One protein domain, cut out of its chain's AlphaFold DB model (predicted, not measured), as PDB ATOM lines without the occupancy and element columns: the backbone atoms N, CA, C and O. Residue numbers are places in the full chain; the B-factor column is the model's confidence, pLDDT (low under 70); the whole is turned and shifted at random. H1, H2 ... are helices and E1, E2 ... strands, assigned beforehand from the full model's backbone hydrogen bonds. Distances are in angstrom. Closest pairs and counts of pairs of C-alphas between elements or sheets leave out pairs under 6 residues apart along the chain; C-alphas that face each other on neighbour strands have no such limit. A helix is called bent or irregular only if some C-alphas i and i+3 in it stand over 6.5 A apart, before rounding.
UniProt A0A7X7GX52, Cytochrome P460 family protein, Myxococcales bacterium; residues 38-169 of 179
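AT A GLANCE: This is residues 38 to 169 of the 179 residues of the protein "Cytochrome P460 family protein" of Myxococcales bacterium (UniProt A0A7X7GX52). A single, strongly twisted sheet of six strands makes the body, its strands following one another side by side as a meander, with the short helix H1 over E3. A second helix, H2, comes after a long link and only grazes the sheet beside E5, while long loops join several of the strands. The printed part has 132 residues with two named helices and six named strands, in the order H1 E1 E2 E3 E4 E5 E6 H2; the sheet has the order E1 E2 E3 E4 E5 E6 and is antiparallel throughout. The class is mixed, helices and strands, with under half of the residues in named elements. The whole is compact, with a radius of gyration of the C-alphas of 14.5 A and spans of 43 by 32 by 29 A.

IN THESE COORDINATES: H1 is residues 43 to 46, 5.6 A long, with C-alpha 43 at (-27.987, 6.743, 29.306). E1 is residues 48 to 54, 16.7 A, and E2 residues 64 to 70, 19.3 A. E3 is residues 86 to 91, 16.6 A, and E4 residues 103 to 110, 23.4 A. E5, residues 123 to 131, is the longest strand by residues, 25.3 A from C-alpha 123 at (-18.213, 7.199, 44.634). E6 is residues 134 to 141, 20.9 A, and bends by 53 degrees at residue 138. H2 is residues 158 to 168, 15.2 A, with C-alpha 168 at (-7.666, 5.537, 38.297); it is irregular, C-alphas 164 and 167 being 8.0 A apart.

HOW THE PARTS SIT: The edge strands are E1 and E6. The hairpin E1 and E2 is antiparallel at 157 degrees, with N 49 and O 68 2.8 A apart, within hydrogen-bond range. In the same range are N 69 and O 88 of E2 and E3, 2.8 A; N 89 and O 106 of E3 and E4, 2.8 A; N 128 and O 105 of E4 and E5, 2.8 A; and N 136 and O 129 of E5 and E6, 2.8 A. From edge to edge the strands' lines turn by 111 degrees. H1 is on the sheet, over E3, at a height over the sheet of 7.6 A; its closest C-alphas to E2 are those of Trp 46 and Val 70, 6.0 A. H2 only grazes the sheet with residues 158 to 162; its closest C-alphas to E5 are those of Cys 158 and Trp 125, 7.3 A. H1 and H2 are apart. In H2, 2 of 7 O i to N i+4 pairs and 5 of 8 O i to N i+3 pairs are within hydrogen-bond range; H1 is too short for an O i to N i+4 pair.

THE WHOLE: The two C-alphas farthest apart are those of Gly 77 and Ser 98, 44.4 A. The printed part has no cut. The links E2 to E3, E3 to E4, E4 to E5 and E6 to H2 are long. The mean pLDDT of the printed part is 86.9, and residues 56 to 62 and 149 to 156 are under 70.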
ATOM      1  N   ARG A  38     -34.053  10.128  37.230       97.31
ATOM      2  CA  ARG A  38     -34.048  10.941  36.005       97.31
ATOM      3  C   ARG A  38     -32.656  11.091  35.370       97.31
ATOM      4  O   ARG A  38     -32.564  11.241  34.161       97.31
ATOM      5  N   ASP A  39     -31.593  11.038  36.170       98.06
ATOM      6  CA  ASP A  39     -30.219  11.240  35.704       98.06
ATOM      7  C   ASP A  39     -29.673  10.006  34.981       98.06
ATOM      8  O   ASP A  39     -28.613  10.084  34.375       98.06
ATOM      9  N   PHE A  40     -30.387   8.879  35.049       98.12
ATOM     10  CA  PHE A  40     -30.071   7.642  34.336       98.12
ATOM     11  C   PHE A  40     -30.955   7.425  33.108       98.12
ATOM     12  O   PHE A  40     -30.751   6.454  32.383       98.12
ATOM     13  N   GLN A  41     -31.948   8.288  32.865       96.81
ATOM     14  CA  GLN A  41     -32.755   8.156  31.655       96.81
ATOM     15  C   GLN A  41     -31.883   8.395  30.431       96.81
ATOM     16  O   GLN A  41     -30.960   9.212  30.454       96.81
ATOM     17  N   ASP A  42     -32.177   7.647  29.373       94.19
ATOM     18  CA  ASP A  42     -31.509   7.767  28.082       94.19
ATOM     19  C   ASP A  42     -29.980   7.654  28.162       94.19
ATOM     20  O   ASP A  42     -29.276   8.224  27.330       94.19
ATOM     21  N   PHE A  43     -29.439   6.896  29.128       95.88
ATOM     22  CA  PHE A  43     -27.987   6.743  29.306       95.88
ATOM     23  C   PHE A  43     -27.271   6.266  28.034       95.88
ATOM     24  O   PHE A  43     -26.117   6.613  27.787       95.88
ATOM     25  N   ARG A  44     -27.984   5.534  27.170       94.31
ATOM     26  CA  ARG A  44     -27.479   5.079  25.869       94.31
ATOM     27  C   ARG A  44     -27.180   6.218  24.886       94.31
ATOM     28  O   ARG A  44     -26.416   6.015  23.948       94.31
ATOM     29  N   SER A  45     -27.723   7.416  25.113       93.75
ATOM     30  CA  SER A  45     -27.463   8.619  24.307       93.75
ATOM     31  C   SER A  45     -26.147   9.325  24.646       93.75
ATOM     32  O   SER A  45     -25.669  10.130  23.851       93.75
ATOM     33  N   TRP A  46     -25.535   9.034  25.799       94.56
ATOM     34  CA  TRP A  46     -24.319   9.726  26.249       94.56
ATOM     35  C   TRP A  46     -23.062   9.320  25.476       94.56
ATOM     36  O   TRP A  46     -22.028   9.979  25.567       94.56
ATOM     37  N   GLY A  47     -23.168   8.234  24.715       92.38
ATOM     38  CA  GLY A  47     -22.055   7.545  24.096       92.38
ATOM     39  C   GLY A  47     -21.442   6.491  25.013       92.38
ATOM     40  O   GLY A  47     -21.663   6.479  26.227       92.38
ATOM     41  N   SER A  48     -20.701   5.562  24.413       93.81
ATOM     42  CA  SER A  48     -20.245   4.363  25.113       93.81
ATOM     43  C   SER A  48     -18.847   3.890  24.750       93.81
ATOM     44  O   SER A  48     -18.387   4.084  23.625       93.81
ATOM     45  N   LEU A  49     -18.232   3.177  25.684       92.56
ATOM     46  CA  LEU A  49     -16.991   2.436  25.510       92.56
ATOM     47  C   LEU A  49     -17.295   0.942  25.549       92.56
ATOM     48  O   LEU A  49     -18.015   0.472  26.433       92.56
ATOM     49  N   ASP A  50     -16.736   0.210  24.592       91.44
ATOM     50  CA  ASP A  50     -16.713  -1.247  24.624       91.44
ATOM     51  C   ASP A  50     -15.720  -1.706  25.704       91.44
ATOM     52  O   ASP A  50     -14.575  -1.246  25.731       91.44
ATOM     53  N   LEU A  51     -16.176  -2.553  26.628       87.94
ATOM     54  CA  LEU A  51     -15.346  -3.145  27.682       87.94
ATOM     55  C   LEU A  51     -14.937  -4.588  27.358       87.94
ATOM     56  O   LEU A  51     -14.267  -5.227  28.181       87.94
ATOM     57  N   GLY A  52     -15.337  -5.077  26.184       84.88
ATOM     58  CA  GLY A  52     -15.086  -6.414  25.690       84.88
ATOM     59  C   GLY A  52     -15.985  -7.473  26.315       84.88
ATOM     60  O   GLY A  52     -16.798  -7.235  27.216       84.88
ATOM     61  N   GLU A  53     -15.798  -8.688  25.817       83.31
ATOM     62  CA  GLU A  53     -16.350  -9.893  26.412       83.31
ATOM     63  C   GLU A  53     -15.599 -10.223  27.699       83.31
ATOM     64  O   GLU A  53     -14.363 -10.213  27.739       83.31
ATOM     65  N   ARG A  54     -16.344 -10.500  28.768       76.81
ATOM     66  CA  ARG A  54     -15.772 -10.959  30.030       76.81
ATOM     67  C   ARG A  54     -16.374 -12.301  30.429       76.81
ATOM     68  O   ARG A  54     -17.591 -12.463  30.318       76.81
ATOM     69  N   PRO A  55     -15.544 -13.242  30.914       70.56
ATOM     70  CA  PRO A  55     -16.058 -14.463  31.511       70.56
ATOM     71  C   PRO A  55     -16.850 -14.116  32.772       70.56
ATOM     72  O   PRO A  55     -16.620 -13.063  33.383       70.56
ATOM     73  N   ALA A  56     -17.732 -15.021  33.190       68.75
ATOM     74  CA  ALA A  56     -18.360 -14.905  34.496       68.75
ATOM     75  C   ALA A  56     -17.288 -14.817  35.601       68.75
ATOM     76  O   ALA A  56     -16.268 -15.515  35.554       68.75
ATOM     77  N   GLN A  57     -17.502 -13.952  36.592       61.44
ATOM     78  CA  GLN A  57     -16.610 -13.804  37.747       61.44
ATOM     79  C   GLN A  57     -17.413 -13.998  39.030       61.44
ATOM     80  O   GLN A  57     -17.997 -13.052  39.562       61.44
ATOM     81  N   GLY A  58     -17.439 -15.249  39.502       61.84
ATOM     82  CA  GLY A  58     -18.254 -15.657  40.646       61.84
ATOM     83  C   GLY A  58     -19.735 -15.350  40.427       61.84
ATOM     84  O   GLY A  58     -20.214 -15.361  39.299       61.84
ATOM     85  N   GLU A  59     -20.429 -15.019  41.513       60.34
ATOM     86  CA  GLU A  59     -21.827 -14.564  41.495       60.34
ATOM     87  C   GLU A  59     -21.947 -13.057  41.194       60.34
ATOM     88  O   GLU A  59     -23.032 -12.495  41.203       60.34
ATOM     89  N   THR A  60     -20.829 -12.354  40.997       59.62
ATOM     90  CA  THR A  60     -20.802 -10.888  40.916       59.62
ATOM     91  C   THR A  60     -20.956 -10.419  39.468       59.62
ATOM     92  O   THR A  60     -21.636  -9.434  39.185       59.62
ATOM     93  N   HIS A  61     -20.338 -11.105  38.507       66.69
ATOM     94  CA  HIS A  61     -20.441 -10.750  37.093       66.69
ATOM     95  C   HIS A  61     -20.928 -11.932  36.271       66.69
ATOM     96  O   HIS A  61     -20.211 -12.921  36.149       66.69
ATOM     97  N   ASP A  62     -22.089 -11.766  35.639       69.00
ATOM     98  CA  ASP A  62     -22.511 -12.621  34.534       69.00
ATOM     99  C   ASP A  62     -21.496 -12.545  33.386       69.00
ATOM    100  O   ASP A  62     -20.918 -11.486  33.110       69.00
ATOM    101  N   GLU A  63     -21.330 -13.660  32.678       76.00
ATOM    102  CA  GLU A  63     -20.645 -13.686  31.389       76.00
ATOM    103  C   GLU A  63     -21.319 -12.720  30.403       76.00
ATOM    104  O   GLU A  63     -22.547 -12.557  30.385       76.00
ATOM    105  N   GLY A  64     -20.516 -12.076  29.558       79.31
ATOM    106  CA  GLY A  64     -21.041 -11.393  28.385       79.31
ATOM    107  C   GLY A  64     -20.220 -10.207  27.914       79.31
ATOM    108  O   GLY A  64     -19.183  -9.847  28.470       79.31
ATOM    109  N   ASN A  65     -20.725  -9.589  26.848       86.81
ATOM    110  CA  ASN A  65     -20.162  -8.375  26.281       86.81
ATOM    111  C   ASN A  65     -20.637  -7.155  27.081       86.81
ATOM    112  O   ASN A  65     -21.841  -6.890  27.180       86.81
ATOM    113  N   LEU A  66     -19.683  -6.433  27.661       89.44
ATOM    114  CA  LEU A  66     -19.938  -5.309  28.547       89.44
ATOM    115  C   LEU A  66     -19.714  -3.974  27.838       89.44
ATOM    116  O   LEU A  66     -18.725  -3.764  27.140       89.44
ATOM    117  N   ARG A  67     -20.593  -3.016  28.118       93.38
ATOM    118  CA  ARG A  67     -20.476  -1.641  27.632       93.38
ATOM    119  C   ARG A  67     -20.596  -0.655  28.786       93.38
ATOM    120  O   ARG A  67     -21.455  -0.819  29.649       93.38
ATOM    121  N   ALA A  68     -19.752   0.374  28.789       95.00
ATOM    122  CA  ALA A  68     -19.859   1.502  29.712       95.00
ATOM    123  C   ALA A  68     -20.404   2.730  28.988       95.00
ATOM    124  O   ALA A  68     -19.806   3.196  28.020       95.00
ATOM    125  N   PHE A  69     -21.496   3.286  29.491       96.44
ATOM    126  CA  PHE A  69     -22.043   4.567  29.065       96.44
ATOM    127  C   PHE A  69     -21.646   5.636  30.069       96.44
ATOM    128  O   PHE A  69     -21.831   5.449  31.272       96.44
ATOM    129  N   VAL A  70     -21.087   6.745  29.587       96.31
ATOM    130  CA  VAL A  70     -20.484   7.767  30.450       96.31
ATOM    131  C   VAL A  70     -21.054   9.127  30.097       96.31
ATOM    132  O   VAL A  70     -20.939   9.564  28.956       96.31
ATOM    133  N   ASN A  71     -21.657   9.813  31.068       95.69
ATOM    134  CA  ASN A  71     -22.295  11.104  30.802       95.69
ATOM    135  C   ASN A  71     -21.282  12.210  30.444       95.69
ATOM    136  O   ASN A  71     -21.630  13.159  29.744       95.69
ATOM    137  N   ALA A  72     -20.059  12.133  30.960       91.69
ATOM    138  CA  ALA A  72     -19.004  13.108  30.737       91.69
ATOM    139  C   ALA A  72     -17.633  12.476  30.986       91.69
ATOM    140  O   ALA A  72     -17.393  11.921  32.059       91.69
ATOM    141  N   LEU A  73     -16.727  12.598  30.016       90.19
ATOM    142  CA  LEU A  73     -15.315  12.295  30.233       90.19
ATOM    143  C   LEU A  73     -14.586  13.527  30.793       90.19
ATOM    144  O   LEU A  73     -14.863  14.646  30.343       90.19
ATOM    145  N   PRO A  74     -13.640  13.337  31.730       90.12
ATOM    146  CA  PRO A  74     -12.764  14.412  32.169       90.12
ATOM    147  C   PRO A  74     -11.808  14.851  31.042       90.12
ATOM    148  O   PRO A  74     -11.520  14.060  30.137       90.12
ATOM    149  N   PRO A  75     -11.277  16.088  31.086       88.31
ATOM    150  CA  PRO A  75     -10.210  16.515  30.185       88.31
ATOM    151  C   PRO A  75      -8.960  15.620  30.293       88.31
ATOM    152  O   PRO A  75      -8.675  15.101  31.379       88.31
ATOM    153  N   PRO A  76      -8.168  15.465  29.216       88.31
ATOM    154  CA  PRO A  76      -6.872  14.786  29.286       88.31
ATOM    155  C   PRO A  76      -5.961  15.404  30.359       88.31
ATOM    156  O   PRO A  76      -5.937  16.625  30.501       88.31
ATOM    157  N   GLY A  77      -5.201  14.585  31.094       89.94
ATOM    158  CA  GLY A  77      -4.367  15.058  32.209       89.94
ATOM    159  C   GLY A  77      -5.081  15.067  33.569       89.94
ATOM    160  O   GLY A  77      -4.477  15.413  34.584       89.94
ATOM    161  N   SER A  78      -6.383  14.757  33.606       92.75
ATOM    162  CA  SER A  78      -7.141  14.715  34.855       92.75
ATOM    163  C   SER A  78      -6.756  13.501  35.688       92.75
ATOM    164  O   SER A  78      -6.749  12.383  35.189       92.75
ATOM    165  N   THR A  79      -6.556  13.710  36.987       92.88
ATOM    166  CA  THR A  79      -6.263  12.644  37.959       92.88
ATOM    167  C   THR A  79      -7.497  12.165  38.725       92.88
ATOM    168  O   THR A  79      -7.404  11.239  39.527       92.88
ATOM    169  N   GLN A  80      -8.662  12.779  38.486       93.69
ATOM    170  CA  GLN A  80      -9.951  12.406  39.075       93.69
ATOM    171  C   GLN A  80     -11.093  12.636  38.082       93.69
ATOM    172  O   GLN A  80     -11.018  13.527  37.231       93.69
ATOM    173  N   PHE A  81     -12.181  11.884  38.235       95.06
ATOM    174  CA  PHE A  81     -13.430  12.182  37.538       95.06
ATOM    175  C   PHE A  81     -14.156  13.351  38.224       95.06
ATOM    176  O   PHE A  81     -14.191  13.414  39.459       95.06
ATOM    177  N   PRO A  82     -14.776  14.275  37.464       95.31
ATOM    178  CA  PRO A  82     -15.517  15.385  38.043       95.31
ATOM    179  C   PRO A  82     -16.739  14.889  38.820       95.31
ATOM    180  O   PRO A  82     -17.399  13.917  38.436       95.31
ATOM    181  N   VAL A  83     -17.079  15.589  39.903       97.31
ATOM    182  CA  VAL A  83     -18.298  15.328  40.680       97.31
ATOM    183  C   VAL A  83     -19.529  15.447  39.774       97.31
ATOM    184  O   VAL A  83     -19.714  16.438  39.067       97.31
ATOM    185  N   GLY A  84     -20.378  14.420  39.789       97.19
ATOM    186  CA  GLY A  84     -21.506  14.247  38.871       97.19
ATOM    187  C   GLY A  84     -21.211  13.388  37.638       97.19
ATOM    188  O   GLY A  84     -22.104  13.218  36.807       97.19
ATOM    189  N   THR A  85     -20.003  12.831  37.506       97.31
ATOM    190  CA  THR A  85     -19.745  11.759  36.532       97.31
ATOM    191  C   THR A  85     -20.637  10.565  36.849       97.31
ATOM    192  O   THR A  85     -20.696  10.127  37.998       97.31
ATOM    193  N   ILE A  86     -21.314  10.042  35.831       98.19
ATOM    194  CA  ILE A  86     -22.164   8.854  35.898       98.19
ATOM    195  C   ILE A  86     -21.634   7.850  34.886       98.19
ATOM    196  O   ILE A  86     -21.463   8.185  33.711       98.19
ATOM    197  N   ILE A  87     -21.409   6.623  35.349       97.81
ATOM    198  CA  ILE A  87     -21.017   5.488  34.518       97.81
ATOM    199  C   ILE A  87     -22.082   4.410  34.690       97.81
ATOM    200  O   ILE A  87     -22.269   3.923  35.803       97.81
ATOM    201  N   VAL A  88     -22.765   4.037  33.608       97.06
ATOM    202  CA  VAL A  88     -23.697   2.900  33.571       97.06
ATOM    203  C   VAL A  88     -23.031   1.760  32.815       97.06
ATOM    204  O   VAL A  88     -22.644   1.919  31.659       97.06
ATOM    205  N   LYS A  89     -22.897   0.613  33.468       93.94
ATOM    206  CA  LYS A  89     -22.423  -0.636  32.882       93.94
ATOM    207  C   LYS A  89     -23.626  -1.484  32.480       93.94
ATOM    208  O   LYS A  89     -24.452  -1.845  33.318       93.94
ATOM    209  N   GLU A  90     -23.669  -1.833  31.203       91.81
ATOM    210  CA  GLU A  90     -24.656  -2.732  30.614       91.81
ATOM    211  C   GLU A  90     -23.977  -4.038  30.195       91.81
ATOM    212  O   GLU A  90     -22.938  -4.012  29.531       91.81
ATOM    213  N   ASN A  91     -24.578  -5.175  30.556       88.44
ATOM    214  CA  ASN A  91     -24.266  -6.463  29.940       88.44
ATOM    215  C   ASN A  91     -25.221  -6.692  28.759       88.44
ATOM    216  O   ASN A  91     -26.432  -6.856  28.936       88.44
ATOM    217  N   LEU A  92     -24.674  -6.698  27.544       85.56
ATOM    218  CA  LEU A  92     -25.443  -6.839  26.306       85.56
ATOM    219  C   LEU A  92     -26.018  -8.252  26.128       85.56
ATOM    220  O   LEU A  92     -27.027  -8.415  25.436       85.56
ATOM    221  N   ALA A  93     -25.409  -9.261  26.759       79.19
ATOM    222  CA  ALA A  93     -25.902 -10.637  26.740       79.19
ATOM    223  C   ALA A  93     -27.086 -10.843  27.694       79.19
ATOM    224  O   ALA A  93     -27.938 -11.700  27.448       79.19
ATOM    225  N   GLN A  94     -27.195 -10.021  28.744       77.69
ATOM    226  CA  GLN A  94     -28.324 -10.076  29.663       77.69
ATOM    227  C   GLN A  94     -29.619  -9.801  28.891       77.69
ATOM    228  O   GLN A  94     -29.675  -8.946  28.003       77.69
ATOM    229  N   ARG A  95     -30.688 -10.527  29.205       72.25
ATOM    230  CA  ARG A  95     -32.040 -10.298  28.680       72.25
ATOM    231  C   ARG A  95     -32.997 -10.213  29.869       72.25
ATOM    232  O   ARG A  95     -32.777 -10.934  30.841       72.25
ATOM    233  N   PRO A  96     -34.029  -9.350  29.827       75.81
ATOM    234  CA  PRO A  96     -35.093  -9.425  30.821       75.81
ATOM    235  C   PRO A  96     -35.723 -10.820  30.741       75.81
ATOM    236  O   PRO A  96     -36.011 -11.288  29.635       75.81
ATOM    237  N   ARG A  97     -35.898 -11.492  31.882       70.19
ATOM    238  CA  ARG A  97     -36.470 -12.852  31.905       70.19
ATOM    239  C   ARG A  97     -37.989 -12.817  32.058       70.19
ATOM    240  O   ARG A  97     -38.678 -13.679  31.522       70.19
ATOM    241  N   SER A  98     -38.514 -11.791  32.727       72.81
ATOM    242  CA  SER A  98     -39.948 -11.527  32.877       72.81
ATOM    243  C   SER A  98     -40.180 -10.073  33.317       72.81
ATOM    244  O   SER A  98     -39.235  -9.300  33.468       72.81
ATOM    245  N   SER A  99     -41.438  -9.681  33.543       71.38
ATOM    246  CA  SER A  99     -41.752  -8.420  34.232       71.38
ATOM    247  C   SER A  99     -41.314  -8.411  35.700       71.38
ATOM    248  O   SER A  99     -41.119  -7.338  36.263       71.38
ATOM    249  N   GLU A 100     -41.181  -9.590  36.309       74.19
ATOM    250  CA  GLU A 100     -40.730  -9.787  37.693       74.19
ATOM    251  C   GLU A 100     -39.197  -9.860  37.783       74.19
ATOM    252  O   GLU A 100     -38.622  -9.566  38.825       74.19
ATOM    253  N   GLU A 101     -38.526 -10.154  36.664       76.94
ATOM    254  CA  GLU A 101     -37.071 -10.136  36.512       76.94
ATOM    255  C   GLU A 101     -36.652  -9.158  35.398       76.94
ATOM    256  O   GLU A 101     -36.267  -9.579  34.291       76.94
ATOM    257  N   PRO A 102     -36.758  -7.838  35.658       82.69
ATOM    258  CA  PRO A 102     -36.405  -6.817  34.685       82.69
ATOM    259  C   PRO A 102     -34.910  -6.852  34.364       82.69
ATOM    260  O   PRO A 102     -34.085  -7.389  35.107       82.69
ATOM    261  N   ARG A 103     -34.539  -6.223  33.247       86.44
ATOM    262  CA  ARG A 103     -33.128  -6.022  32.912       86.44
ATOM    263  C   ARG A 103     -32.493  -5.141  33.989       86.44
ATOM    264  O   ARG A 103     -32.977  -4.036  34.241       86.44
ATOM    265  N   LYS A 104     -31.408  -5.628  34.584       89.06
ATOM    266  CA  LYS A 104     -30.624  -4.893  35.575       89.06
ATOM    267  C   LYS A 104     -29.413  -4.250  34.915       89.06
ATOM    268  O   LYS A 104     -28.833  -4.817  33.994       89.06
ATOM    269  N   HIS A 105     -29.030  -3.083  35.411       91.25
ATOM    270  CA  HIS A 105     -27.776  -2.415  35.076       91.25
ATOM    271  C   HIS A 105     -27.077  -2.012  36.361       91.25
ATOM    272  O   HIS A 105     -27.732  -1.725  37.363       91.25
ATOM    273  N   PHE A 106     -25.758  -1.913  36.318       91.94
ATOM    274  CA  PHE A 106     -24.992  -1.402  37.447       91.94
ATOM    275  C   PHE A 106     -24.401  -0.056  37.099       91.94
ATOM    276  O   PHE A 106     -23.913   0.142  35.988       91.94
ATOM    277  N   ALA A 107     -24.431   0.875  38.041       96.12
ATOM    278  CA  ALA A 107     -23.876   2.194  37.823       96.12
ATOM    279  C   ALA A 107     -23.044   2.673  39.007       96.12
ATOM    280  O   ALA A 107     -23.219   2.240  40.147       96.12
ATOM    281  N   MET A 108     -22.143   3.601  38.712       97.88
ATOM    282  CA  MET A 108     -21.399   4.347  39.716       97.88
ATOM    283  C   MET A 108     -21.474   5.840  39.427       97.88
ATOM    284  O   MET A 108     -21.427   6.270  38.269       97.88
ATOM    285  N   VAL A 109     -21.600   6.630  40.491       98.38
ATOM    286  CA  VAL A 109     -21.694   8.091  40.410       98.38
ATOM    287  C   VAL A 109     -20.643   8.741  41.289       98.38
ATOM    288  O   VAL A 109     -20.537   8.418  42.476       98.38
ATOM    289  N   LYS A 110     -19.901   9.703  40.731       98.00
ATOM    290  CA  LYS A 110     -18.964  10.534  41.490       98.00
ATOM    291  C   LYS A 110     -19.760  11.522  42.341       98.00
ATOM    292  O   LYS A 110     -20.065  12.634  41.917       98.00
ATOM    293  N   ARG A 111     -20.126  11.101  43.545       98.00
ATOM    294  CA  ARG A 111     -20.893  11.873  44.521       98.00
ATOM    295  C   ARG A 111     -20.101  13.000  45.174       98.00
ATOM    296  O   ARG A 111     -20.709  14.014  45.484       98.00
ATOM    297  N   GLY A 112     -18.796  12.849  45.396       96.19
ATOM    298  CA  GLY A 112     -17.985  13.851  46.108       96.19
ATOM    299  C   GLY A 112     -18.173  13.848  47.636       96.19
ATOM    300  O   GLY A 112     -18.555  12.828  48.216       96.19
ATOM    301  N   ALA A 113     -17.846  14.972  48.288       89.62
ATOM    302  CA  ALA A 113     -17.994  15.239  49.731       89.62
ATOM    303  C   ALA A 113     -17.645  14.076  50.693       89.62
ATOM    304  O   ALA A 113     -18.391  13.785  51.626       89.62
ATOM    305  N   ASN A 114     -16.512  13.395  50.473       90.94
ATOM    306  CA  ASN A 114     -16.041  12.250  51.276       90.94
ATOM    307  C   ASN A 114     -17.021  11.067  51.398       90.94
ATOM    308  O   ASN A 114     -16.820  10.197  52.248       90.94
ATOM    309  N   PHE A 115     -18.050  10.977  50.554       96.56
ATOM    310  CA  PHE A 115     -18.888   9.781  50.511       96.56
ATOM    311  C   PHE A 115     -18.011   8.542  50.280       96.56
ATOM    312  O   PHE A 115     -17.011   8.627  49.570       96.56
ATOM    313  N   ASN A 116     -18.342   7.403  50.891       95.38
ATOM    314  CA  ASN A 116     -17.554   6.173  50.748       95.38
ATOM    315  C   ASN A 116     -16.059   6.343  51.122       95.38
ATOM    316  O   ASN A 116     -15.169   5.811  50.465       95.38
ATOM    317  N   ALA A 117     -15.765   7.115  52.180       95.38
ATOM    318  CA  ALA A 117     -14.401   7.495  52.584       95.38
ATOM    319  C   ALA A 117     -13.442   6.321  52.857       95.38
ATOM    320  O   ALA A 117     -12.230   6.481  52.675       95.38
ATOM    321  N   LEU A 118     -13.987   5.187  53.311       91.56
ATOM    322  CA  LEU A 118     -13.260   3.947  53.612       91.56
ATOM    323  C   LEU A 118     -13.259   2.952  52.436       91.56
ATOM    324  O   LEU A 118     -12.714   1.860  52.560       91.56
ATOM    325  N   GLY A 119     -13.896   3.311  51.319       92.94
ATOM    326  CA  GLY A 119     -13.999   2.502  50.112       92.94
ATOM    327  C   GLY A 119     -13.527   3.249  48.873       92.94
ATOM    328  O   GLY A 119     -12.468   3.879  48.880       92.94
ATOM    329  N   ALA A 120     -14.320   3.196  47.804       95.00
ATOM    330  CA  ALA A 120     -14.123   4.037  46.630       95.00
ATOM    331  C   ALA A 120     -14.517   5.488  46.940       95.00
ATOM    332  O   ALA A 120     -15.654   5.915  46.727       95.00
ATOM    333  N   ARG A 121     -13.571   6.252  47.488       96.19
ATOM    334  CA  ARG A 121     -13.819   7.609  47.980       96.19
ATOM    335  C   ARG A 121     -14.459   8.505  46.920       96.19
ATOM    336  O   ARG A 121     -13.960   8.687  45.811       96.19
ATOM    337  N   GLY A 122     -15.551   9.138  47.325       97.12
ATOM    338  CA  GLY A 122     -16.356  10.031  46.511       97.12
ATOM    339  C   GLY A 122     -17.288   9.316  45.537       97.12
ATOM    340  O   GLY A 122     -17.954  10.022  44.787       97.12
ATOM    341  N   TRP A 123     -17.361   7.980  45.534       97.94
ATOM    342  CA  TRP A 123     -18.213   7.199  44.634       97.94
ATOM    343  C   TRP A 123     -19.351   6.492  45.356       97.94
ATOM    344  O   TRP A 123     -19.175   5.939  46.441       97.94
ATOM    345  N   GLU A 124     -20.511   6.484  44.711       97.50
ATOM    346  CA  GLU A 124     -21.706   5.762  45.137       97.50
ATOM    347  C   GLU A 124     -22.102   4.722  44.090       97.50
ATOM    348  O   GLU A 124     -22.033   4.997  42.890       97.50
ATOM    349  N   TRP A 125     -22.522   3.548  44.558       95.56
ATOM    350  CA  TRP A 125     -22.923   2.409  43.734       95.56
ATOM    351  C   TRP A 125     -24.434   2.356  43.573       95.56
ATOM    352  O   TRP A 125     -25.161   2.787  44.467       95.56
ATOM    353  N   PHE A 126     -24.891   1.812  42.450       95.38
ATOM    354  CA  PHE A 126     -26.302   1.689  42.107       95.38
ATOM    355  C   PHE A 126     -26.562   0.366  41.386       95.38
ATOM    356  O   PHE A 126     -25.821   0.010  40.465       95.38
ATOM    357  N   GLU A 127     -27.673  -0.282  41.722       93.06
ATOM    358  CA  GLU A 127     -28.371  -1.169  40.793       93.06
ATOM    359  C   GLU A 127     -29.574  -0.425  40.227       93.06
ATOM    360  O   GLU A 127     -30.368   0.199  40.942       93.06
ATOM    361  N   LEU A 128     -29.693  -0.494  38.914       94.12
ATOM    362  CA  LEU A 128     -30.766   0.096  38.148       94.12
ATOM    363  C   LEU A 128     -31.606  -1.023  37.550       94.12
ATOM    364  O   LEU A 128     -31.073  -2.036  37.102       94.12
ATOM    365  N   VAL A 129     -32.912  -0.810  37.479       92.38
ATOM    366  CA  VAL A 129     -33.847  -1.706  36.795       92.38
ATOM    367  C   VAL A 129     -34.496  -0.960  35.646       92.38
ATOM    368  O   VAL A 129     -34.990   0.157  35.804       92.38
ATOM    369  N   GLU A 130     -34.471  -1.564  34.465       90.00
ATOM    370  CA  GLU A 130     -35.095  -1.019  33.266       90.00
ATOM    371  C   GLU A 130     -36.435  -1.715  33.020       90.00
ATOM    372  O   GLU A 130     -36.510  -2.940  32.891       90.00
ATOM    373  N   GLY A 131     -37.498  -0.916  32.956       86.38
ATOM    374  CA  GLY A 131     -38.856  -1.382  32.701       86.38
ATOM    375  C   GLY A 131     -39.615  -0.468  31.734       86.38
ATOM    376  O   GLY A 131     -39.040   0.458  31.163       86.38
ATOM    377  N   PRO A 132     -40.936  -0.665  31.570       83.19
ATOM    378  CA  PRO A 132     -41.736   0.070  30.583       83.19
ATOM    379  C   PRO A 132     -41.761   1.595  30.765       83.19
ATOM    380  O   PRO A 132     -42.083   2.323  29.834       83.19
ATOM    381  N   ARG A 133     -41.454   2.083  31.974       85.50
ATOM    382  CA  ARG A 133     -41.425   3.515  32.322       85.50
ATOM    383  C   ARG A 133     -40.014   4.116  32.293       85.50
ATOM    384  O   ARG A 133     -39.832   5.227  32.779       85.50
ATOM    385  N   GLY A 134     -39.036   3.383  31.764       90.56
ATOM    386  CA  GLY A 134     -37.629   3.769  31.757       90.56
ATOM    387  C   GLY A 134     -36.843   3.140  32.905       90.56
ATOM    388  O   GLY A 134     -37.174   2.055  33.394       90.56
ATOM    389  N   VAL A 135     -35.777   3.824  33.310       95.12
ATOM    390  CA  VAL A 135     -34.823   3.331  34.312       95.12
ATOM    391  C   VAL A 135     -35.247   3.759  35.719       95.12
ATOM    392  O   VAL A 135     -35.526   4.931  35.964       95.12
ATOM    393  N   ALA A 136     -35.271   2.834  36.670       95.50
ATOM    394  CA  ALA A 136     -35.464   3.124  38.088       95.50
ATOM    395  C   ALA A 136     -34.231   2.703  38.893       95.50
ATOM    396  O   ALA A 136     -33.468   1.837  38.474       95.50
ATOM    397  N   ILE A 137     -34.040   3.323  40.057       95.56
ATOM    398  CA  ILE A 137     -33.023   2.901  41.024       95.56
ATOM    399  C   ILE A 137     -33.647   1.783  41.858       95.56
ATOM    400  O   ILE A 137     -34.636   2.046  42.541       95.56
ATOM    401  N   ASN A 138     -33.088   0.573  41.796       92.44
ATOM    402  CA  ASN A 138     -33.476  -0.508  42.702       92.44
ATOM    403  C   ASN A 138     -32.846  -0.276  44.079       92.44
ATOM    404  O   ASN A 138     -33.541  -0.162  45.084       92.44
ATOM    405  N   TRP A 139     -31.530  -0.064  44.103       93.06
ATOM    406  CA  TRP A 139     -30.807   0.336  45.304       93.06
ATOM    407  C   TRP A 139     -29.630   1.254  44.970       93.06
ATOM    408  O   TRP A 139     -29.183   1.349  43.824       93.06
ATOM    409  N   ARG A 140     -29.134   1.955  45.994       94.88
ATOM    410  CA  ARG A 140     -27.929   2.791  45.929       94.88
ATOM    411  C   ARG A 140     -27.198   2.827  47.268       94.88
ATOM    412  O   ARG A 140     -27.848   2.712  48.306       94.88
ATOM    413  N   GLY A 141     -25.892   3.077  47.262       93.31
ATOM    414  CA  GLY A 141     -25.138   3.328  48.491       93.31
ATOM    415  C   GLY A 141     -23.675   2.895  48.441       93.31
ATOM    416  O   GLY A 141     -23.015   2.986  47.408       93.31
ATOM    417  N   LEU A 142     -23.160   2.454  49.594       91.62
ATOM    418  CA  LEU A 142     -21.792   1.931  49.754       91.62
ATOM    419  C   LEU A 142     -21.631   0.485  49.256       91.62
ATOM    420  O   LEU A 142     -20.506   0.027  49.064       91.62
ATOM    421  N   GLY A 143     -22.748  -0.191  49.005       86.44
ATOM    422  CA  GLY A 143     -22.883  -1.547  48.486       86.44
ATOM    423  C   GLY A 143     -24.372  -1.890  48.382       86.44
ATOM    424  O   GLY A 143     -25.214  -1.031  48.672       86.44
ATOM    425  N   ALA A 144     -24.687  -3.120  47.979       84.00
ATOM    426  CA  ALA A 144     -26.059  -3.618  48.041       84.00
ATOM    427  C   ALA A 144     -26.530  -3.692  49.515       84.00
ATOM    428  O   ALA A 144     -25.726  -4.053  50.379       84.00
ATOM    429  N   PRO A 145     -27.777  -3.300  49.836       80.94
ATOM    430  CA  PRO A 145     -28.335  -3.468  51.180       80.94
ATOM    431  C   PRO A 145     -28.629  -4.945  51.493       80.94
ATOM    432  O   PRO A 145     -28.697  -5.772  50.588       80.94
ATOM    433  N   ASP A 146     -28.847  -5.273  52.770       73.69
ATOM    434  CA  ASP A 146     -29.155  -6.643  53.207       73.69
ATOM    435  C   ASP A 146     -30.349  -7.238  52.438       73.69
ATOM    436  O   ASP A 146     -31.425  -6.640  52.369       73.69
ATOM    437  N   GLY A 147     -30.160  -8.440  51.887       70.62
ATOM    438  CA  GLY A 147     -31.169  -9.142  51.084       70.62
ATOM    439  C   GLY A 147     -31.167  -8.781  49.594       70.62
ATOM    440  O   GLY A 147     -31.803  -9.485  48.813       70.62
ATOM    441  N   GLU A 148     -30.424  -7.749  49.192       75.38
ATOM    442  CA  GLU A 148     -30.106  -7.451  47.793       75.38
ATOM    443  C   GLU A 148     -28.703  -7.968  47.441       75.38
ATOM    444  O   GLU A 148     -27.879  -8.246  48.312       75.38
ATOM    445  N   GLY A 149     -28.409  -8.086  46.147       69.25
ATOM    446  CA  GLY A 149     -27.099  -8.524  45.664       69.25
ATOM    447  C   GLY A 149     -26.606  -7.723  44.465       69.25
ATOM    448  O   GLY A 149     -27.310  -6.871  43.920       69.25
ATOM    449  N   TYR A 150     -25.381  -8.026  44.040       65.62
ATOM    450  CA  TYR A 150     -24.799  -7.548  42.784       65.62
ATOM    451  C   TYR A 150     -24.550  -8.756  41.882       65.62
ATOM    452  O   TYR A 150     -23.734  -9.599  42.222       65.62
ATOM    453  N   GLY A 151     -25.275  -8.882  40.770       60.81
ATOM    454  CA  GLY A 151     -25.142 -10.024  39.851       60.81
ATOM    455  C   GLY A 151     -25.557 -11.385  40.431       60.81
ATOM    456  O   GLY A 151     -25.526 -12.366  39.706       60.81
ATOM    457  N   GLY A 152     -25.975 -11.441  41.702       59.81
ATOM    458  CA  GLY A 152     -26.169 -12.684  42.458       59.81
ATOM    459  C   GLY A 152     -25.316 -12.761  43.731       59.81
ATOM    460  O   GLY A 152     -25.670 -13.502  44.641       59.81
ATOM    461  N   ASP A 153     -24.252 -11.955  43.846       61.06
ATOM    462  CA  ASP A 153     -23.376 -11.903  45.023       61.06
ATOM    463  C   ASP A 153     -24.097 -11.268  46.229       61.06
ATOM    464  O   ASP A 153     -24.362 -10.057  46.204       61.06
ATOM    465  N   PRO A 154     -24.384 -12.045  47.298       57.25
ATOM    466  CA  PRO A 154     -25.099 -11.566  48.478       57.25
ATOM    467  C   PRO A 154     -24.244 -10.662  49.375       57.25
ATOM    468  O   PRO A 154     -24.776 -10.028  50.282       57.25
ATOM    469  N   LEU A 155     -22.924 -10.606  49.160       61.22
ATOM    470  CA  LEU A 155     -22.039  -9.688  49.880       61.22
ATOM    471  C   LEU A 155     -21.938  -8.329  49.174       61.22
ATOM    472  O   LEU A 155     -21.529  -7.350  49.799       61.22
ATOM    473  N   GLY A 156     -22.297  -8.252  47.885       59.91
ATOM    474  CA  GLY A 156     -22.456  -7.000  47.137       59.91
ATOM    475  C   GLY A 156     -21.247  -6.052  47.187       59.91
ATOM    476  O   GLY A 156     -21.420  -4.827  47.134       59.91
ATOM    477  N   THR A 157     -20.021  -6.574  47.340       74.44
ATOM    478  CA  THR A 157     -18.857  -5.748  47.716       74.44
ATOM    479  C   THR A 157     -18.222  -5.026  46.523       74.44
ATOM    480  O   THR A 157     -17.136  -5.353  46.064       74.44
ATOM    481  N   CYS A 158     -18.848  -3.951  46.048       85.06
ATOM    482  CA  CYS A 158     -18.297  -3.126  44.960       85.06
ATOM    483  C   CYS A 158     -16.912  -2.537  45.318       85.06
ATOM    484  O   CYS A 158     -16.013  -2.425  44.487       85.06
ATOM    485  N   ASN A 159     -16.718  -2.183  46.591       89.12
ATOM    486  CA  ASN A 159     -15.495  -1.543  47.071       89.12
ATOM    487  C   ASN A 159     -14.253  -2.443  47.009       89.12
ATOM    488  O   ASN A 159     -13.171  -1.918  46.765       89.12
ATOM    489  N   SER A 160     -14.372  -3.755  47.229       85.38
ATOM    490  CA  SER A 160     -13.208  -4.653  47.326       85.38
ATOM    491  C   SER A 160     -12.408  -4.672  46.018       85.38
ATOM    492  O   SER A 160     -11.188  -4.510  46.030       85.38
ATOM    493  N   CYS A 161     -13.100  -4.752  44.879       86.81
ATOM    494  CA  CYS A 161     -12.471  -4.708  43.564       86.81
ATOM    495  C   CYS A 161     -12.105  -3.284  43.135       86.81
ATOM    496  O   CYS A 161     -11.007  -3.052  42.630       86.81
ATOM    497  N   HIS A 162     -12.993  -2.312  43.347       92.25
ATOM    498  CA  HIS A 162     -12.764  -0.947  42.870       92.25
ATOM    499  C   HIS A 162     -11.663  -0.207  43.640       92.25
ATOM    500  O   HIS A 162     -11.007   0.667  43.071       92.25
ATOM    501  N   GLN A 163     -11.380  -0.584  44.892       91.19
ATOM    502  CA  GLN A 163     -10.220  -0.071  45.631       91.19
ATOM    503  C   GLN A 163      -8.887  -0.398  44.948       91.19
ATOM    504  O   GLN A 163      -7.961   0.410  45.019       91.19
ATOM    505  N   MET A 164      -8.792  -1.518  44.222       90.19
ATOM    506  CA  MET A 164      -7.583  -1.858  43.463       90.19
ATOM    507  C   MET A 164      -7.298  -0.851  42.337       90.19
ATOM    508  O   MET A 164      -6.154  -0.701  41.916       90.19
ATOM    509  N   ALA A 165      -8.319  -0.117  41.885       93.94
ATOM    510  CA  ALA A 165      -8.216   0.932  40.876       93.94
ATOM    511  C   ALA A 165      -8.084   2.344  41.480       93.94
ATOM    512  O   ALA A 165      -8.417   3.322  40.815       93.94
ATOM    513  N   ALA A 166      -7.605   2.494  42.722       94.00
ATOM    514  CA  ALA A 166      -7.449   3.810  43.359       94.00
ATOM    515  C   ALA A 166      -6.609   4.800  42.522       94.00
ATOM    516  O   ALA A 166      -6.910   5.992  42.503       94.00
ATOM    517  N   GLY A 167      -5.607   4.312  41.778       93.94
ATOM    518  CA  GLY A 167      -4.804   5.130  40.855       93.94
ATOM    519  C   GLY A 167      -5.567   5.656  39.632       93.94
ATOM    520  O   GLY A 167      -5.105   6.588  38.986       93.94
ATOM    521  N   ASN A 168      -6.743   5.096  39.342       96.06
ATOM    522  CA  ASN A 168      -7.666   5.537  38.297       96.06
ATOM    523  C   ASN A 168      -8.983   6.052  38.904       96.06
ATOM    524  O   ASN A 168     -10.070   5.803  38.383       96.06
ATOM    525  N   ASP A 169      -8.888   6.692  40.073       96.50
ATOM    526  CA  ASP A 169     -10.029   7.212  40.828       96.50
ATOM    527  C   ASP A 169     -11.153   6.171  40.997       96.50
ATOM    528  O   ASP A 169     -12.333   6.456  40.810       96.50
TER     529      ASP A 169